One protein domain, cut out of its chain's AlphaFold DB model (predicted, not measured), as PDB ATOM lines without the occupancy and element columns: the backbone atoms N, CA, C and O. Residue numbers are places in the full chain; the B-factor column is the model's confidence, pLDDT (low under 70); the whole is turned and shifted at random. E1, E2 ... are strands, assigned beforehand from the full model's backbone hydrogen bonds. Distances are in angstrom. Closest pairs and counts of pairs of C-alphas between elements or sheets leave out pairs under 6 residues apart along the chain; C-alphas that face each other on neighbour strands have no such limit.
ATOM      1  N   ILE A  18     -32.498 -17.914  -2.123       91.06
ATOM      2  CA  ILE A  18     -31.343 -17.150  -1.639       91.06
ATOM      3  C   ILE A  18     -30.078 -17.471  -2.440       91.06
ATOM      4  O   ILE A  18     -29.946 -18.550  -3.001       91.06
ATOM      5  N   ALA A  19     -29.107 -16.561  -2.449       91.00
ATOM      6  CA  ALA A  19     -27.756 -16.851  -2.926       91.00
ATOM      7  C   ALA A  19     -26.837 -17.135  -1.733       91.00
ATOM      8  O   ALA A  19     -26.888 -16.425  -0.723       91.00
ATOM      9  N   ILE A  20     -25.974 -18.141  -1.852       88.31
ATOM     10  CA  ILE A  20     -24.991 -18.479  -0.817       88.31
ATOM     11  C   ILE A  20     -23.570 -18.200  -1.308       88.31
ATOM     12  O   ILE A  20     -23.244 -18.338  -2.485       88.31
ATOM     13  N   SER A  21     -22.699 -17.795  -0.386       85.94
ATOM     14  CA  SER A  21     -21.320 -17.403  -0.701       85.94
ATOM     15  C   SER A  21     -20.265 -18.405  -0.224       85.94
ATOM     16  O   SER A  21     -19.076 -18.098  -0.267       85.94
ATOM     17  N   ALA A  22     -20.682 -19.559   0.295       81.56
ATOM     18  CA  ALA A  22     -19.807 -20.557   0.907       81.56
ATOM     19  C   ALA A  22     -20.308 -21.986   0.643       81.56
ATOM     20  O   ALA A  22     -21.431 -22.184   0.180       81.56
ATOM     21  N   GLU A  23     -19.460 -22.974   0.933       79.19
ATOM     22  CA  GLU A  23     -19.800 -24.401   0.871       79.19
ATOM     23  C   GLU A  23     -20.872 -24.775   1.900       79.19
ATOM     24  O   GLU A  23     -20.844 -24.324   3.049       79.19
ATOM     25  N   LEU A  24     -21.788 -25.658   1.503       83.00
ATOM     26  CA  LEU A  24     -22.829 -26.188   2.377       83.00
ATOM     27  C   LEU A  24     -22.294 -27.381   3.173       83.00
ATOM     28  O   LEU A  24     -22.005 -28.433   2.604       83.00
ATOM     29  N   SER A  25     -22.173 -27.229   4.492       83.69
ATOM     30  CA  SER A  25     -21.606 -28.265   5.361       83.69
ATOM     31  C   SER A  25     -22.682 -29.152   5.986       83.69
ATOM     32  O   SER A  25     -23.666 -28.651   6.525       83.69
ATOM     33  N   LEU A  26     -22.480 -30.473   5.975       86.69
ATOM     34  CA  LEU A  26     -23.380 -31.409   6.650       86.69
ATOM     35  C   LEU A  26     -23.216 -31.352   8.177       86.69
ATOM     36  O   LEU A  26     -22.098 -31.402   8.691       86.69
ATOM     37  N   GLN A  27     -24.332 -31.304   8.906       85.75
ATOM     38  CA  GLN A  27     -24.375 -31.141  10.361       85.75
ATOM     39  C   GLN A  27     -25.255 -32.216  11.035       85.75
ATOM     40  O   GLN A  27     -26.388 -32.435  10.600       85.75
ATOM     41  N   PRO A  28     -24.790 -32.879  12.118       81.12
ATOM     42  CA  PRO A  28     -25.600 -33.849  12.865       81.12
ATOM     43  C   PRO A  28     -26.814 -33.230  13.568       81.12
ATOM     44  O   PRO A  28     -27.897 -33.814  13.568       81.12
ATOM     45  N   GLU A  29     -26.621 -32.052  14.163       77.00
ATOM     46  CA  GLU A  29     -27.658 -31.243  14.796       77.00
ATOM     47  C   GLU A  29     -27.777 -29.942  14.017       77.00
ATOM     48  O   GLU A  29     -26.774 -29.269  13.781       77.00
ATOM     49  N   TRP A  30     -28.994 -29.604  13.601       75.00
ATOM     50  CA  TRP A  30     -29.218 -28.391  12.837       75.00
ATOM     51  C   TRP A  30     -29.515 -27.210  13.753       75.00
ATOM     52  O   TRP A  30     -30.474 -27.224  14.521       75.00
ATOM     53  N   ASP A  31     -28.705 -26.169  13.623       69.31
ATOM     54  CA  ASP A  31     -28.852 -24.868  14.275       69.31
ATOM     55  C   ASP A  31     -29.936 -23.949  13.660       69.31
ATOM     56  O   ASP A  31     -30.115 -22.822  14.119       69.31
ATOM     57  N   GLY A  32     -30.665 -24.401  12.632       68.00
ATOM     58  CA  GLY A  32     -31.628 -23.597  11.871       68.00
ATOM     59  C   GLY A  32     -30.991 -22.529  10.974       68.00
ATOM     60  O   GLY A  32     -31.712 -21.723  10.383       68.00
ATOM     61  N   SER A  33     -29.660 -22.495  10.863       67.62
ATOM     62  CA  SER A  33     -28.950 -21.566   9.991       67.62
ATOM     63  C   SER A  33     -29.122 -21.976   8.533       67.62
ATOM     64  O   SER A  33     -28.812 -23.100   8.142       67.62
ATOM     65  N   VAL A  34     -29.597 -21.033   7.726       63.28
ATOM     66  CA  VAL A  34     -29.829 -21.193   6.282       63.28
ATOM     67  C   VAL A  34     -28.547 -20.923   5.475       63.28
ATOM     68  O   VAL A  34     -28.488 -21.164   4.275       63.28
ATOM     69  N   THR A  35     -27.494 -20.400   6.116       62.34
ATOM     70  CA  THR A  35     -26.328 -19.836   5.415       62.34
ATOM     71  C   THR A  35     -25.088 -20.726   5.415       62.34
ATOM     72  O   THR A  35     -24.159 -20.444   4.659       62.34
ATOM     73  N   THR A  36     -25.036 -21.782   6.236       63.22
ATOM     74  CA  THR A  36     -23.798 -22.573   6.427       63.22
ATOM     75  C   THR A  36     -23.987 -24.080   6.617       63.22
ATOM     76  O   THR A  36     -22.993 -24.809   6.580       63.22
ATOM     77  N   GLY A  37     -25.212 -24.569   6.843       78.69
ATOM     78  CA  GLY A  37     -25.446 -25.936   7.316       78.69
ATOM     79  C   GLY A  37     -26.602 -26.656   6.628       78.69
ATOM     80  O   GLY A  37     -27.613 -26.048   6.289       78.69
ATOM     81  N   ILE A  38     -26.453 -27.970   6.450       87.88
ATOM     82  CA  ILE A  38     -27.503 -28.894   6.004       87.88
ATOM     83  C   ILE A  38     -27.586 -30.043   7.020       87.88
ATOM     84  O   ILE A  38     -26.547 -30.609   7.367       87.88
ATOM     85  N   PRO A  39     -28.777 -30.438   7.500       90.19
ATOM     86  CA  PRO A  39     -28.902 -31.507   8.485       90.19
ATOM     87  C   PRO A  39     -28.545 -32.877   7.903       90.19
ATOM     88  O   PRO A  39     -28.817 -33.179   6.739       90.19
ATOM     89  N   PHE A  40     -28.052 -33.777   8.753       90.50
ATOM     90  CA  PHE A  40     -27.971 -35.193   8.409       90.50
ATOM     91  C   PHE A  40     -29.360 -35.767   8.091       90.50
ATOM     92  O   PHE A  40     -30.312 -35.667   8.879       90.50
ATOM     93  N   GLY A  41     -29.423 -36.431   6.941       90.50
ATOM     94  CA  GLY A  41     -30.630 -36.994   6.351       90.50
ATOM     95  C   GLY A  41     -31.324 -36.060   5.363       90.50
ATOM     96  O   GLY A  41     -32.385 -36.425   4.871       90.50
ATOM     97  N   ALA A  42     -30.761 -34.883   5.069       93.31
ATOM     98  CA  ALA A  42     -31.336 -33.978   4.083       93.31
ATOM     99  C   ALA A  42     -31.435 -34.601   2.687       93.31
ATOM    100  O   ALA A  42     -30.598 -35.420   2.281       93.31
ATOM    101  N   VAL A  43     -32.423 -34.127   1.934       94.81
ATOM    102  CA  VAL A  43     -32.546 -34.370   0.497       94.81
ATOM    103  C   VAL A  43     -32.284 -33.055  -0.229       94.81
ATOM    104  O   VAL A  43     -32.959 -32.060   0.018       94.81
ATOM    105  N   MET A  44     -31.291 -33.039  -1.109       94.50
ATOM    106  CA  MET A  44     -30.977 -31.922  -1.993       94.50
ATOM    107  C   MET A  44     -31.484 -32.230  -3.392       94.50
ATOM    108  O   MET A  44     -31.245 -33.323  -3.897       94.50
ATOM    109  N   VAL A  45     -32.147 -31.271  -4.030       94.69
ATOM    110  CA  VAL A  45     -32.616 -31.403  -5.413       94.69
ATOM    111  C   VAL A  45     -32.031 -30.274  -6.245       94.69
ATOM    112  O   VAL A  45     -32.393 -29.116  -6.050       94.69
ATOM    113  N   HIS A  46     -31.137 -30.602  -7.174       92.50
ATOM    114  CA  HIS A  46     -30.678 -29.664  -8.196       92.50
ATOM    115  C   HIS A  46     -31.690 -29.665  -9.336       92.50
ATOM    116  O   HIS A  46     -31.775 -30.631 -10.089       92.50
ATOM    117  N   THR A  47     -32.488 -28.609  -9.442       90.56
ATOM    118  CA  THR A  47     -33.553 -28.511 -10.447       90.56
ATOM    119  C   THR A  47     -33.006 -28.109 -11.820       90.56
ATOM    120  O   THR A  47     -31.917 -27.545 -11.945       90.56
ATOM    121  N   ALA A  48     -33.809 -28.317 -12.866       83.75
ATOM    122  CA  ALA A  48     -33.484 -27.894 -14.229       83.75
ATOM    123  C   ALA A  48     -33.306 -26.373 -14.409       83.75
ATOM    124  O   ALA A  48     -32.635 -25.948 -15.346       83.75
ATOM    125  N   ASN A  49     -33.871 -25.562 -13.512       84.56
ATOM    126  CA  ASN A  49     -33.878 -24.100 -13.599       84.56
ATOM    127  C   ASN A  49     -32.773 -23.460 -12.740       84.56
ATOM    128  O   ASN A  49     -32.989 -22.400 -12.156       84.56
ATOM    129  N   ALA A  50     -31.625 -24.133 -12.599       85.31
ATOM    130  CA  ALA A  50     -30.474 -23.658 -11.819       85.31
ATOM    131  C   ALA A  50     -30.825 -23.242 -10.371       85.31
ATOM    132  O   ALA A  50     -30.242 -22.324  -9.804       85.31
ATOM    133  N   THR A  51     -31.804 -23.922  -9.771       91.06
ATOM    134  CA  THR A  51     -32.186 -23.745  -8.365       91.06
ATOM    135  C   THR A  51     -31.923 -25.039  -7.607       91.06
ATOM    136  O   THR A  51     -32.315 -26.112  -8.072       91.06
ATOM    137  N   THR A  52     -31.314 -24.951  -6.429       93.06
ATOM    138  CA  THR A  52     -31.130 -26.080  -5.514       93.06
ATOM    139  C   THR A  52     -32.138 -26.002  -4.369       93.06
ATOM    140  O   THR A  52     -32.167 -25.024  -3.627       93.06
ATOM    141  N   LEU A  53     -32.958 -27.039  -4.200       94.06
ATOM    142  CA  LEU A  53     -33.938 -27.150  -3.115       94.06
ATOM    143  C   LEU A  53     -33.393 -28.046  -2.003       94.06
ATOM    144  O   LEU A  53     -32.868 -29.126  -2.285       94.06
ATOM    145  N   ILE A  54     -33.542 -27.625  -0.747       93.38
ATOM    146  CA  ILE A  54     -33.086 -28.384   0.424       93.38
ATOM    147  C   ILE A  54     -34.296 -28.831   1.243       93.38
ATOM    148  O   ILE A  54     -35.099 -28.005   1.682       93.38
ATOM    149  N   PHE A  55     -34.401 -30.135   1.487       94.38
ATOM    150  CA  PHE A  55     -35.451 -30.758   2.292       94.38
ATOM    151  C   PHE A  55     -34.872 -31.484   3.504       94.38
ATOM    152  O   PHE A  55     -33.730 -31.953   3.474       94.38
ATOM    153  N   ASP A  56     -35.651 -31.563   4.580       91.88
ATOM    154  CA  ASP A  56     -35.269 -32.356   5.747       91.88
ATOM    155  C   ASP A  56     -35.455 -33.854   5.468       91.88
ATOM    156  O   ASP A  56     -35.895 -34.271   4.395       91.88
ATOM    157  N   ARG A  57     -35.123 -34.685   6.462       90.88
ATOM    158  CA  ARG A  57     -35.263 -36.146   6.359       90.88
ATOM    159  C   ARG A  57     -36.698 -36.625   6.134       90.88
ATOM    160  O   ARG A  57     -36.886 -37.755   5.694       90.88
ATOM    161  N   ASP A  58     -37.683 -35.798   6.471       92.25
ATOM    162  CA  ASP A  58     -39.104 -36.112   6.374       92.25
ATOM    163  C   ASP A  58     -39.721 -35.549   5.078       92.25
ATOM    164  O   ASP A  58     -40.898 -35.789   4.802       92.25
ATOM    165  N   GLY A  59     -38.931 -34.833   4.267       92.44
ATOM    166  CA  GLY A  59     -39.341 -34.248   2.993       92.44
ATOM    167  C   GLY A  59     -39.936 -32.841   3.097       92.44
ATOM    168  O   GLY A  59     -40.536 -32.369   2.130       92.44
ATOM    169  N   ASN A  60     -39.799 -32.138   4.226       93.44
ATOM    170  CA  ASN A  60     -40.271 -30.754   4.337       93.44
ATOM    171  C   ASN A  60     -39.253 -29.786   3.718       93.44
ATOM    172  O   ASN A  60     -38.059 -29.884   3.995       93.44
ATOM    173  N   HIS A  61     -39.726 -28.845   2.892       94.00
ATOM    174  CA  HIS A  61     -38.883 -27.832   2.251       94.00
ATOM    175  C   HIS A  61     -38.345 -26.830   3.274       94.00
ATOM    176  O   HIS A  61     -39.112 -26.235   4.035       94.00
ATOM    177  N   LEU A  62     -37.029 -26.639   3.272       90.88
ATOM    178  CA  LEU A  62     -36.330 -25.815   4.249       90.88
ATOM    179  C   LEU A  62     -35.912 -24.474   3.664       90.88
ATOM    180  O   LEU A  62     -36.190 -23.433   4.253       90.88
ATOM    181  N   PHE A  63     -35.225 -24.510   2.523       91.44
ATOM    182  CA  PHE A  63     -34.783 -23.330   1.792       91.44
ATOM    183  C   PHE A  63     -34.437 -23.671   0.339       91.44
ATOM    184  O   PHE A  63     -34.118 -24.816   0.011       91.44
ATOM    185  N   SER A  64     -34.500 -22.649  -0.514       92.75
ATOM    186  CA  SER A  64     -34.145 -22.700  -1.934       92.75
ATOM    187  C   SER A  64     -32.914 -21.847  -2.205       92.75
ATOM    188  O   SER A  64     -32.759 -20.779  -1.614       92.75
ATOM    189  N   ILE A  65     -32.055 -22.297  -3.111       92.31
ATOM    190  CA  ILE A  65     -30.786 -21.648  -3.423       92.31
ATOM    191  C   ILE A  65     -30.694 -21.380  -4.921       92.31
ATOM    192  O   ILE A  65     -30.962 -22.270  -5.721       92.31
ATOM    193  N   ASP A  66     -30.293 -20.172  -5.291       92.25
ATOM    194  CA  ASP A  66     -30.031 -19.770  -6.670       92.25
ATOM    195  C   ASP A  66     -28.587 -20.135  -7.029       92.25
ATOM    196  O   ASP A  66     -27.640 -19.548  -6.493       92.25
ATOM    197  N   ASP A  67     -28.399 -21.125  -7.904       89.25
ATOM    198  CA  ASP A  67     -27.065 -21.602  -8.271       89.25
ATOM    199  C   ASP A  67     -26.304 -20.577  -9.128       89.25
ATOM    200  O   ASP A  67     -25.074 -20.529  -9.059       89.25
ATOM    201  N   GLU A  68     -27.000 -19.764  -9.932       89.19
ATOM    202  CA  GLU A  68     -26.370 -18.788 -10.833       89.19
ATOM    203  C   GLU A  68     -25.794 -17.598 -10.063       89.19
ATOM    204  O   GLU A  68     -24.712 -17.105 -10.397       89.19
ATOM    205  N   HIS A  69     -26.502 -17.162  -9.020       91.12
ATOM    206  CA  HIS A  69     -26.095 -16.037  -8.178       91.12
ATOM    207  C   HIS A  69     -25.238 -16.450  -6.969       91.12
ATOM    208  O   HIS A  69     -24.714 -15.581  -6.266       91.12
ATOM    209  N   SER A  70     -25.068 -17.752  -6.721       91.44
ATOM    210  CA  SER A  70     -24.203 -18.273  -5.656       91.44
ATOM    211  C   SER A  70     -22.718 -18.271  -6.042       91.44
ATOM    212  O   SER A  70     -22.339 -18.248  -7.215       91.44
ATOM    213  N   ALA A  71     -21.840 -18.288  -5.037       91.06
ATOM    214  CA  ALA A  71     -20.397 -18.294  -5.261       91.06
ATOM    215  C   ALA A  71     -19.942 -19.547  -6.025       91.06
ATOM    216  O   ALA A  71     -20.463 -20.645  -5.836       91.06
ATOM    217  N   LYS A  72     -18.914 -19.389  -6.861       89.06
ATOM    218  CA  LYS A  72     -18.279 -20.501  -7.571       89.06
ATOM    219  C   LYS A  72     -17.026 -20.974  -6.843       89.06
ATOM    220  O   LYS A  72     -16.282 -20.175  -6.278       89.06
ATOM    221  N   ILE A  73     -16.793 -22.278  -6.882       83.75
ATOM    222  CA  ILE A  73     -15.674 -22.968  -6.251       83.75
ATOM    223  C   ILE A  73     -14.831 -23.634  -7.341       83.75
ATOM    224  O   ILE A  73     -15.371 -24.393  -8.155       83.75
ATOM    225  N   PRO A  74     -13.512 -23.380  -7.373       81.25
ATOM    226  CA  PRO A  74     -12.615 -24.037  -8.309       81.25
ATOM    227  C   PRO A  74     -12.486 -25.524  -7.973       81.25
ATOM    228  O   PRO A  74     -12.182 -25.904  -6.842       81.25
ATOM    229  N   THR A  75     -12.684 -26.380  -8.971       72.75
ATOM    230  CA  THR A  75     -12.443 -27.822  -8.836       72.75
ATOM    231  C   THR A  75     -11.005 -28.176  -9.235       72.75
ATOM    232  O   THR A  75     -10.403 -27.462 -10.040       72.75
ATOM    233  N   PRO A  76     -10.436 -29.303  -8.755       69.12
ATOM    234  CA  PRO A  76      -9.105 -29.766  -9.174       69.12
ATOM    235  C   PRO A  76      -8.941 -29.949 -10.693       69.12
ATOM    236  O   PRO A  76      -7.821 -29.937 -11.192       69.12
ATOM    237  N   ALA A  77     -10.048 -30.092 -11.429       66.62
ATOM    238  CA  ALA A  77     -10.076 -30.160 -12.888       66.62
ATOM    239  C   ALA A  77      -9.960 -28.781 -13.579       66.62
ATOM    240  O   ALA A  77     -10.051 -28.707 -14.800       66.62
ATOM    241  N   GLY A  78      -9.794 -27.687 -12.825       70.62
ATOM    242  CA  GLY A  78      -9.676 -26.323 -13.357       70.62
ATOM    243  C   GLY A  78     -11.002 -25.681 -13.774       70.62
ATOM    244  O   GLY A  78     -11.003 -24.562 -14.277       70.62
ATOM    245  N   VAL A  79     -12.129 -26.365 -13.555       74.81
ATOM    246  CA  VAL A  79     -13.477 -25.856 -13.837       74.81
ATOM    247  C   VAL A  79     -14.088 -25.315 -12.550       74.81
ATOM    248  O   VAL A  79     -14.028 -25.974 -11.509       74.81
ATOM    249  N   GLU A  80     -14.698 -24.140 -12.612       78.50
ATOM    250  CA  GLU A  80     -15.462 -23.581 -11.501       78.50
ATOM    251  C   GLU A  80     -16.885 -24.151 -11.472       78.50
ATOM    252  O   GLU A  80     -17.570 -24.190 -12.497       78.50
ATOM    253  N   LYS A  81     -17.348 -24.585 -10.297       80.75
ATOM    254  CA  LYS A  81     -18.720 -25.068 -10.072       80.75
ATOM    255  C   LYS A  81     -19.423 -24.211  -9.021       80.75
ATOM    256  O   LYS A  81     -18.738 -23.729  -8.126       80.75
ATOM    257  N   PRO A  82     -20.752 -24.022  -9.076       86.38
ATOM    258  CA  PRO A  82     -21.462 -23.351  -7.987       86.38
ATOM    259  C   PRO A  82     -21.231 -24.104  -6.669       86.38
ATOM    260  O   PRO A  82     -21.160 -25.339  -6.657       86.38
ATOM    261  N   CYS A  83     -21.099 -23.376  -5.560       86.69
ATOM    262  CA  CYS A  83     -20.809 -23.954  -4.245       86.69
ATOM    263  C   CYS A  83     -21.901 -24.913  -3.751       86.69
ATOM    264  O   CYS A  83     -21.627 -25.781  -2.927       86.69
ATOM    265  N   THR A  84     -23.108 -24.820  -4.309       87.62
ATOM    266  CA  THR A  84     -24.217 -25.750  -4.080       87.62
ATOM    267  C   THR A  84     -23.949 -27.161  -4.593       87.62
ATOM    268  O   THR A  84     -24.612 -28.078  -4.132       87.62
ATOM    269  N   ARG A  85     -22.983 -27.359  -5.502       86.88
ATOM    270  CA  ARG A  85     -22.624 -28.670  -6.085       86.88
ATOM    271  C   ARG A  85     -21.342 -29.272  -5.506       86.88
ATOM    272  O   ARG A  85     -20.809 -30.241  -6.056       86.88
ATOM    273  N   VAL A  86     -20.804 -28.680  -4.442       84.81
ATOM    274  CA  VAL A  86     -19.598 -29.147  -3.753       84.81
ATOM    275  C   VAL A  86     -19.963 -29.426  -2.301       84.81
ATOM    276  O   VAL A  86     -20.400 -28.530  -1.584       84.81
ATOM    277  N   HIS A  87     -19.789 -30.678  -1.872       84.88
ATOM    278  CA  HIS A  87     -20.216 -31.130  -0.549       84.88
ATOM    279  C   HIS A  87     -19.049 -31.729   0.236       84.88
ATOM    280  O   HIS A  87     -18.554 -32.798  -0.139       84.88
ATOM    281  N   PRO A  88     -18.616 -31.097   1.340       83.81
ATOM    282  CA  PRO A  88     -17.720 -31.738   2.285       83.81
ATOM    283  C   PRO A  88     -18.462 -32.876   2.996       83.81
ATOM    284  O   PRO A  88     -19.520 -32.678   3.599       83.81
ATOM    285  N   LEU A  89     -17.902 -34.083   2.925       88.25
ATOM    286  CA  LEU A  89     -18.459 -35.272   3.566       88.25
ATOM    287  C   LEU A  89     -17.631 -35.659   4.799       88.25
ATOM    288  O   LEU A  89     -16.408 -35.492   4.784       88.25
ATOM    289  N   PRO A  90     -18.253 -36.217   5.854       86.38
ATOM    290  CA  PRO A  90     -17.515 -36.810   6.965       86.38
ATOM    291  C   PRO A  90     -16.517 -37.877   6.495       86.38
ATOM    292  O   PRO A  90     -16.753 -38.564   5.496       86.38
ATOM    293  N   ASN A  91     -15.435 -38.066   7.253       86.56
ATOM    294  CA  ASN A  91     -14.476 -39.142   6.988       86.56
ATOM    295  C   ASN A  91     -15.178 -40.506   6.934       86.56
ATOM    296  O   ASN A  91     -16.155 -40.746   7.644       86.56
ATOM    297  N   ASP A  92     -14.658 -41.388   6.079       87.62
ATOM    298  CA  ASP A  92     -15.175 -42.743   5.846       87.62
ATOM    299  C   ASP A  92     -16.606 -42.808   5.274       87.62
ATOM    300  O   ASP A  92     -17.232 -43.873   5.278       87.62
ATOM    301  N   SER A  93     -17.121 -41.692   4.739       90.44
ATOM    302  CA  SER A  93     -18.399 -41.684   4.026       90.44
ATOM    303  C   SER A  93     -18.348 -42.547   2.764       90.44
ATOM    304  O   SER A  93     -17.343 -42.593   2.051       90.44
ATOM    305  N   ARG A  94     -19.462 -43.214   2.459       91.44
ATOM    306  CA  ARG A  94     -19.637 -44.036   1.255       91.44
ATOM    307  C   ARG A  94     -20.682 -43.404   0.354       91.44
ATOM    308  O   ARG A  94     -21.755 -43.044   0.828       91.44
ATOM    309  N   VAL A  95     -20.380 -43.314  -0.936       91.06
ATOM    310  CA  VAL A  95     -21.264 -42.713  -1.939       91.06
ATOM    311  C   VAL A  95     -21.755 -43.794  -2.895       91.06
ATOM    312  O   VAL A  95     -20.956 -44.563  -3.432       91.06
ATOM    313  N   TYR A  96     -23.066 -43.849  -3.107       89.25
ATOM    314  CA  TYR A  96     -23.717 -44.750  -4.052       89.25
ATOM    315  C   TYR A  96     -24.504 -43.933  -5.069       89.25
ATOM    316  O   TYR A  96     -25.312 -43.087  -4.696       89.25
ATOM    317  N   HIS A  97     -24.283 -44.209  -6.352       88.56
ATOM    318  CA  HIS A  97     -24.976 -43.545  -7.453       88.56
ATOM    319  C   HIS A  97     -25.988 -44.500  -8.086       88.56
ATOM    320  O   HIS A  97     -25.652 -45.651  -8.384       88.56
ATOM    321  N   HIS A  98     -27.208 -44.020  -8.309       85.19
ATOM    322  CA  HIS A  98     -28.248 -44.729  -9.042       85.19
ATOM    323  C   HIS A  98     -29.050 -43.737  -9.886       85.19
ATOM    324  O   HIS A  98     -29.725 -42.867  -9.342       85.19
ATOM    325  N   ASP A  99     -28.956 -43.867 -11.210       86.00
ATOM    326  CA  ASP A  99     -29.530 -42.935 -12.183       86.00
ATOM    327  C   ASP A  99     -29.139 -41.478 -11.896       86.00
ATOM    328  O   ASP A  99     -27.967 -41.118 -12.017       86.00
ATOM    329  N   ASN A 100     -30.105 -40.642 -11.527       88.06
ATOM    330  CA  ASN A 100     -29.902 -39.240 -11.191       88.06
ATOM    331  C   ASN A 100     -29.840 -38.981  -9.677       88.06
ATOM    332  O   ASN A 100     -29.828 -37.829  -9.252       88.06
ATOM    333  N   VAL A 101     -29.810 -40.037  -8.864       91.56
ATOM    334  CA  VAL A 101     -29.785 -39.952  -7.404       91.56
ATOM    335  C   VAL A 101     -28.437 -40.416  -6.864       91.56
ATOM    336  O   VAL A 101     -27.878 -41.438  -7.269       91.56
ATOM    337  N   MET A 102     -27.920 -39.668  -5.899       92.25
ATOM    338  CA  MET A 102     -26.735 -39.990  -5.124       92.25
ATOM    339  C   MET A 102     -27.121 -40.160  -3.656       92.25
ATOM    340  O   MET A 102     -27.706 -39.263  -3.052       92.25
ATOM    341  N   PHE A 103     -26.759 -41.295  -3.067       92.50
ATOM    342  CA  PHE A 103     -26.932 -41.575  -1.645       92.50
ATOM    343  C   PHE A 103     -25.576 -41.556  -0.946       92.50
ATOM    344  O   PHE A 103     -24.657 -42.280  -1.340       92.50
ATOM    345  N   VAL A 104     -25.458 -40.760   0.112       92.88
ATOM    346  CA  VAL A 104     -24.253 -40.671   0.939       92.88
ATOM    347  C   VAL A 104     -24.529 -41.285   2.304       92.88
ATOM    348  O   VAL A 104     -25.475 -40.898   2.986       92.88
ATOM    349  N   PHE A 105     -23.678 -42.209   2.738       91.31
ATOM    350  CA  PHE A 105     -23.765 -42.876   4.037       91.31
ATOM    351  C   PHE A 105     -22.563 -42.520   4.898       91.31
ATOM    352  O   PHE A 105     -21.431 -42.558   4.419       91.31
ATOM    353  N   GLY A 106     -22.810 -42.221   6.174       86.62
ATOM    354  CA  GLY A 106     -21.757 -42.064   7.175       86.62
ATOM    355  C   GLY A 106     -21.297 -43.404   7.761       86.62
ATOM    356  O   GLY A 106     -21.650 -44.484   7.287       86.62
ATOM    357  N   THR A 107     -20.541 -43.339   8.856       80.75
ATOM    358  CA  THR A 107     -19.976 -44.512   9.548       80.75
ATOM    359  C   THR A 107     -21.010 -45.374  10.283       80.75
ATOM    360  O   THR A 107     -20.766 -46.560  10.497       80.75
ATOM    361  N   ALA A 108     -22.164 -44.805  10.651       70.94
ATOM    362  CA  ALA A 108     -23.212 -45.472  11.430       70.94
ATOM    363  C   ALA A 108     -24.115 -46.429  10.617       70.94
ATOM    364  O   ALA A 108     -24.926 -47.138  11.208       70.94
ATOM    365  N   GLY A 109     -23.962 -46.494   9.290       69.50
ATOM    366  CA  GLY A 109     -24.847 -47.268   8.409       69.50
ATOM    367  C   GLY A 109     -26.131 -46.518   8.031       69.50
ATOM    368  O   GLY A 109     -26.185 -45.298   8.136       69.50
ATOM    369  N   GLU A 110     -27.134 -47.246   7.527       77.00
ATOM    370  CA  GLU A 110     -28.438 -46.700   7.107       77.00
ATOM    371  C   GLU A 110     -29.163 -45.978   8.265       77.00
ATOM    372  O   GLU A 110     -29.108 -46.471   9.397       77.00
ATOM    373  N   PRO A 111     -29.895 -44.867   8.019       84.50
ATOM    374  CA  PRO A 111     -30.235 -44.240   6.727       84.50
ATOM    375  C   PRO A 111     -29.126 -43.328   6.145       84.50
ATOM    376  O   PRO A 111     -28.166 -43.016   6.848       84.50
ATOM    377  N   PRO A 112     -29.221 -42.895   4.866       90.50
ATOM    378  CA  PRO A 112     -28.250 -41.965   4.281       90.50
ATOM    379  C   PRO A 112     -28.183 -40.642   5.060       90.50
ATOM    380  O   PRO A 112     -29.193 -40.129   5.539       90.50
ATOM    381  N   ILE A 113     -26.979 -40.076   5.163       92.12
ATOM    382  CA  ILE A 113     -26.729 -38.769   5.790       92.12
ATOM    383  C   ILE A 113     -26.970 -37.602   4.825       92.12
ATOM    384  O   ILE A 113     -27.137 -36.476   5.281       92.12
ATOM    385  N   LEU A 114     -26.996 -37.868   3.519       92.88
ATOM    386  CA  LEU A 114     -27.362 -36.920   2.470       92.88
ATOM    387  C   LEU A 114     -27.882 -37.698   1.255       92.88
ATOM    388  O   LEU A 114     -27.281 -38.698   0.854       92.88
ATOM    389  N   THR A 115     -28.975 -37.228   0.667       94.38
ATOM    390  CA  THR A 115     -29.465 -37.684  -0.639       94.38
ATOM    391  C   THR A 115     -29.422 -36.507  -1.603       94.38
ATOM    392  O   THR A 115     -29.918 -35.441  -1.261       94.38
ATOM    393  N   ILE A 116     -28.843 -36.677  -2.788       94.06
ATOM    394  CA  ILE A 116     -28.798 -35.644  -3.832       94.06
ATOM    395  C   ILE A 116     -29.548 -36.172  -5.050       94.06
ATOM    396  O   ILE A 116     -29.244 -37.261  -5.527       94.06
ATOM    397  N   ILE A 117     -30.509 -35.409  -5.550       93.81
ATOM    398  CA  ILE A 117     -31.260 -35.678  -6.774       93.81
ATOM    399  C   ILE A 117     -30.842 -34.620  -7.791       93.81
ATOM    400  O   ILE A 117     -31.014 -33.426  -7.554       93.81
ATOM    401  N   ASP A 118     -30.268 -35.044  -8.912       90.19
ATOM    402  CA  ASP A 118     -29.894 -34.146 -10.002       90.19
ATOM    403  C   ASP A 118     -30.958 -34.195 -11.105       90.19
ATOM    404  O   ASP A 118     -31.014 -35.118 -11.914       90.19
ATOM    405  N   GLU A 119     -31.852 -33.215 -11.117       88.94
ATOM    406  CA  GLU A 119     -32.846 -33.017 -12.179       88.94
ATOM    407  C   GLU A 119     -32.355 -32.021 -13.238       88.94
ATOM    408  O   GLU A 119     -33.106 -31.665 -14.152       88.94
TER     409      GLU A 119
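This is residues 18 to 119 of the 338 residues of the protein "Carboxypeptidase regulatory-like domain-containing protein" of Methanomicrobiales archaeon (UniProt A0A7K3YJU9). A twisted sheet of six strands makes a wall, built of two three-stranded halves, E3 E4 E5 and E8 E9 E10, joined side by side through E3 and E10. Over one face of this wall lie the small pair E1 and E2 and the long link from E7 to E8; the little hairpin E6 and E7 sits farther out on that side, and no named strand covers the other face. The printed part has 102 residues, with no named helix and ten strands, E1 to E10 in chain order; the large sheet runs E5 E4 E3 E10 E9 E8 and is mixed. The class is all strand, though the named strands hold 43 of the 102 residues. The whole is compact, with a radius of gyration of the C-alphas of 13.1 A, and rounded, spanning 35 by 31 by 24 A.

Start at Ile 18 and go on to C-alpha 25 at (-21.606, -28.265, 5.361), where E1, residues 25 to 27, begins. E2 follows at residues 37 to 39. Next come E3, residues 42 to 46, 13.0 A long, E4, residues 51 to 55, 13.2 A, and the longest strand, E5, residues 61 to 66, 14.9 A, which begins at C-alpha 61 at (-38.883, -27.832, 2.251). Two short strands follow, E6 at residues 72 to 74 and E7 at 80 to 82. Then find E8, residues 94 to 98, 13.4 A, E9, residues 101 to 105, 13.3 A, and E10, residues 114 to 118, 13.0 A, which ends at C-alpha 118 at (-29.894, -34.146, -10.002).

Look first at E3 and E10, parallel inner strands at 16 degrees, with N 44 and O 115 2.8 A apart, within hydrogen-bond range. E3, E4 and E5 form a meander, each strand the antiparallel neighbour of the one before: N 45 and O 53 are 2.9 A apart, N 52 and O 65 2.8 A. E8, E9 and E10 form another: see N 96 and O 103, 2.8 A, and N 102 and O 116, 2.8 A. E5 and E8 are the edge strands. E1 and E2 are parallel at 42 degrees, with N 27 and O 38 2.8 A apart. The closest C-alphas of E1 and E10 are those of Leu 26 and Leu 114, 8.0 A apart. The hairpin E6 and E7 is antiparallel, with N 73 and O 81 2.7 A apart; E5 and E6 are apart.

The C-alphas of Asp 58 and Gly 78, the two farthest apart, are 36.8 A from each other. The printed part has no cut, and its long link is that from E7 to E8, with 11 residues. The mean pLDDT of the printed part is 85.9; look for values under 70 at residues 31 to 36, 76 to 77 and 109.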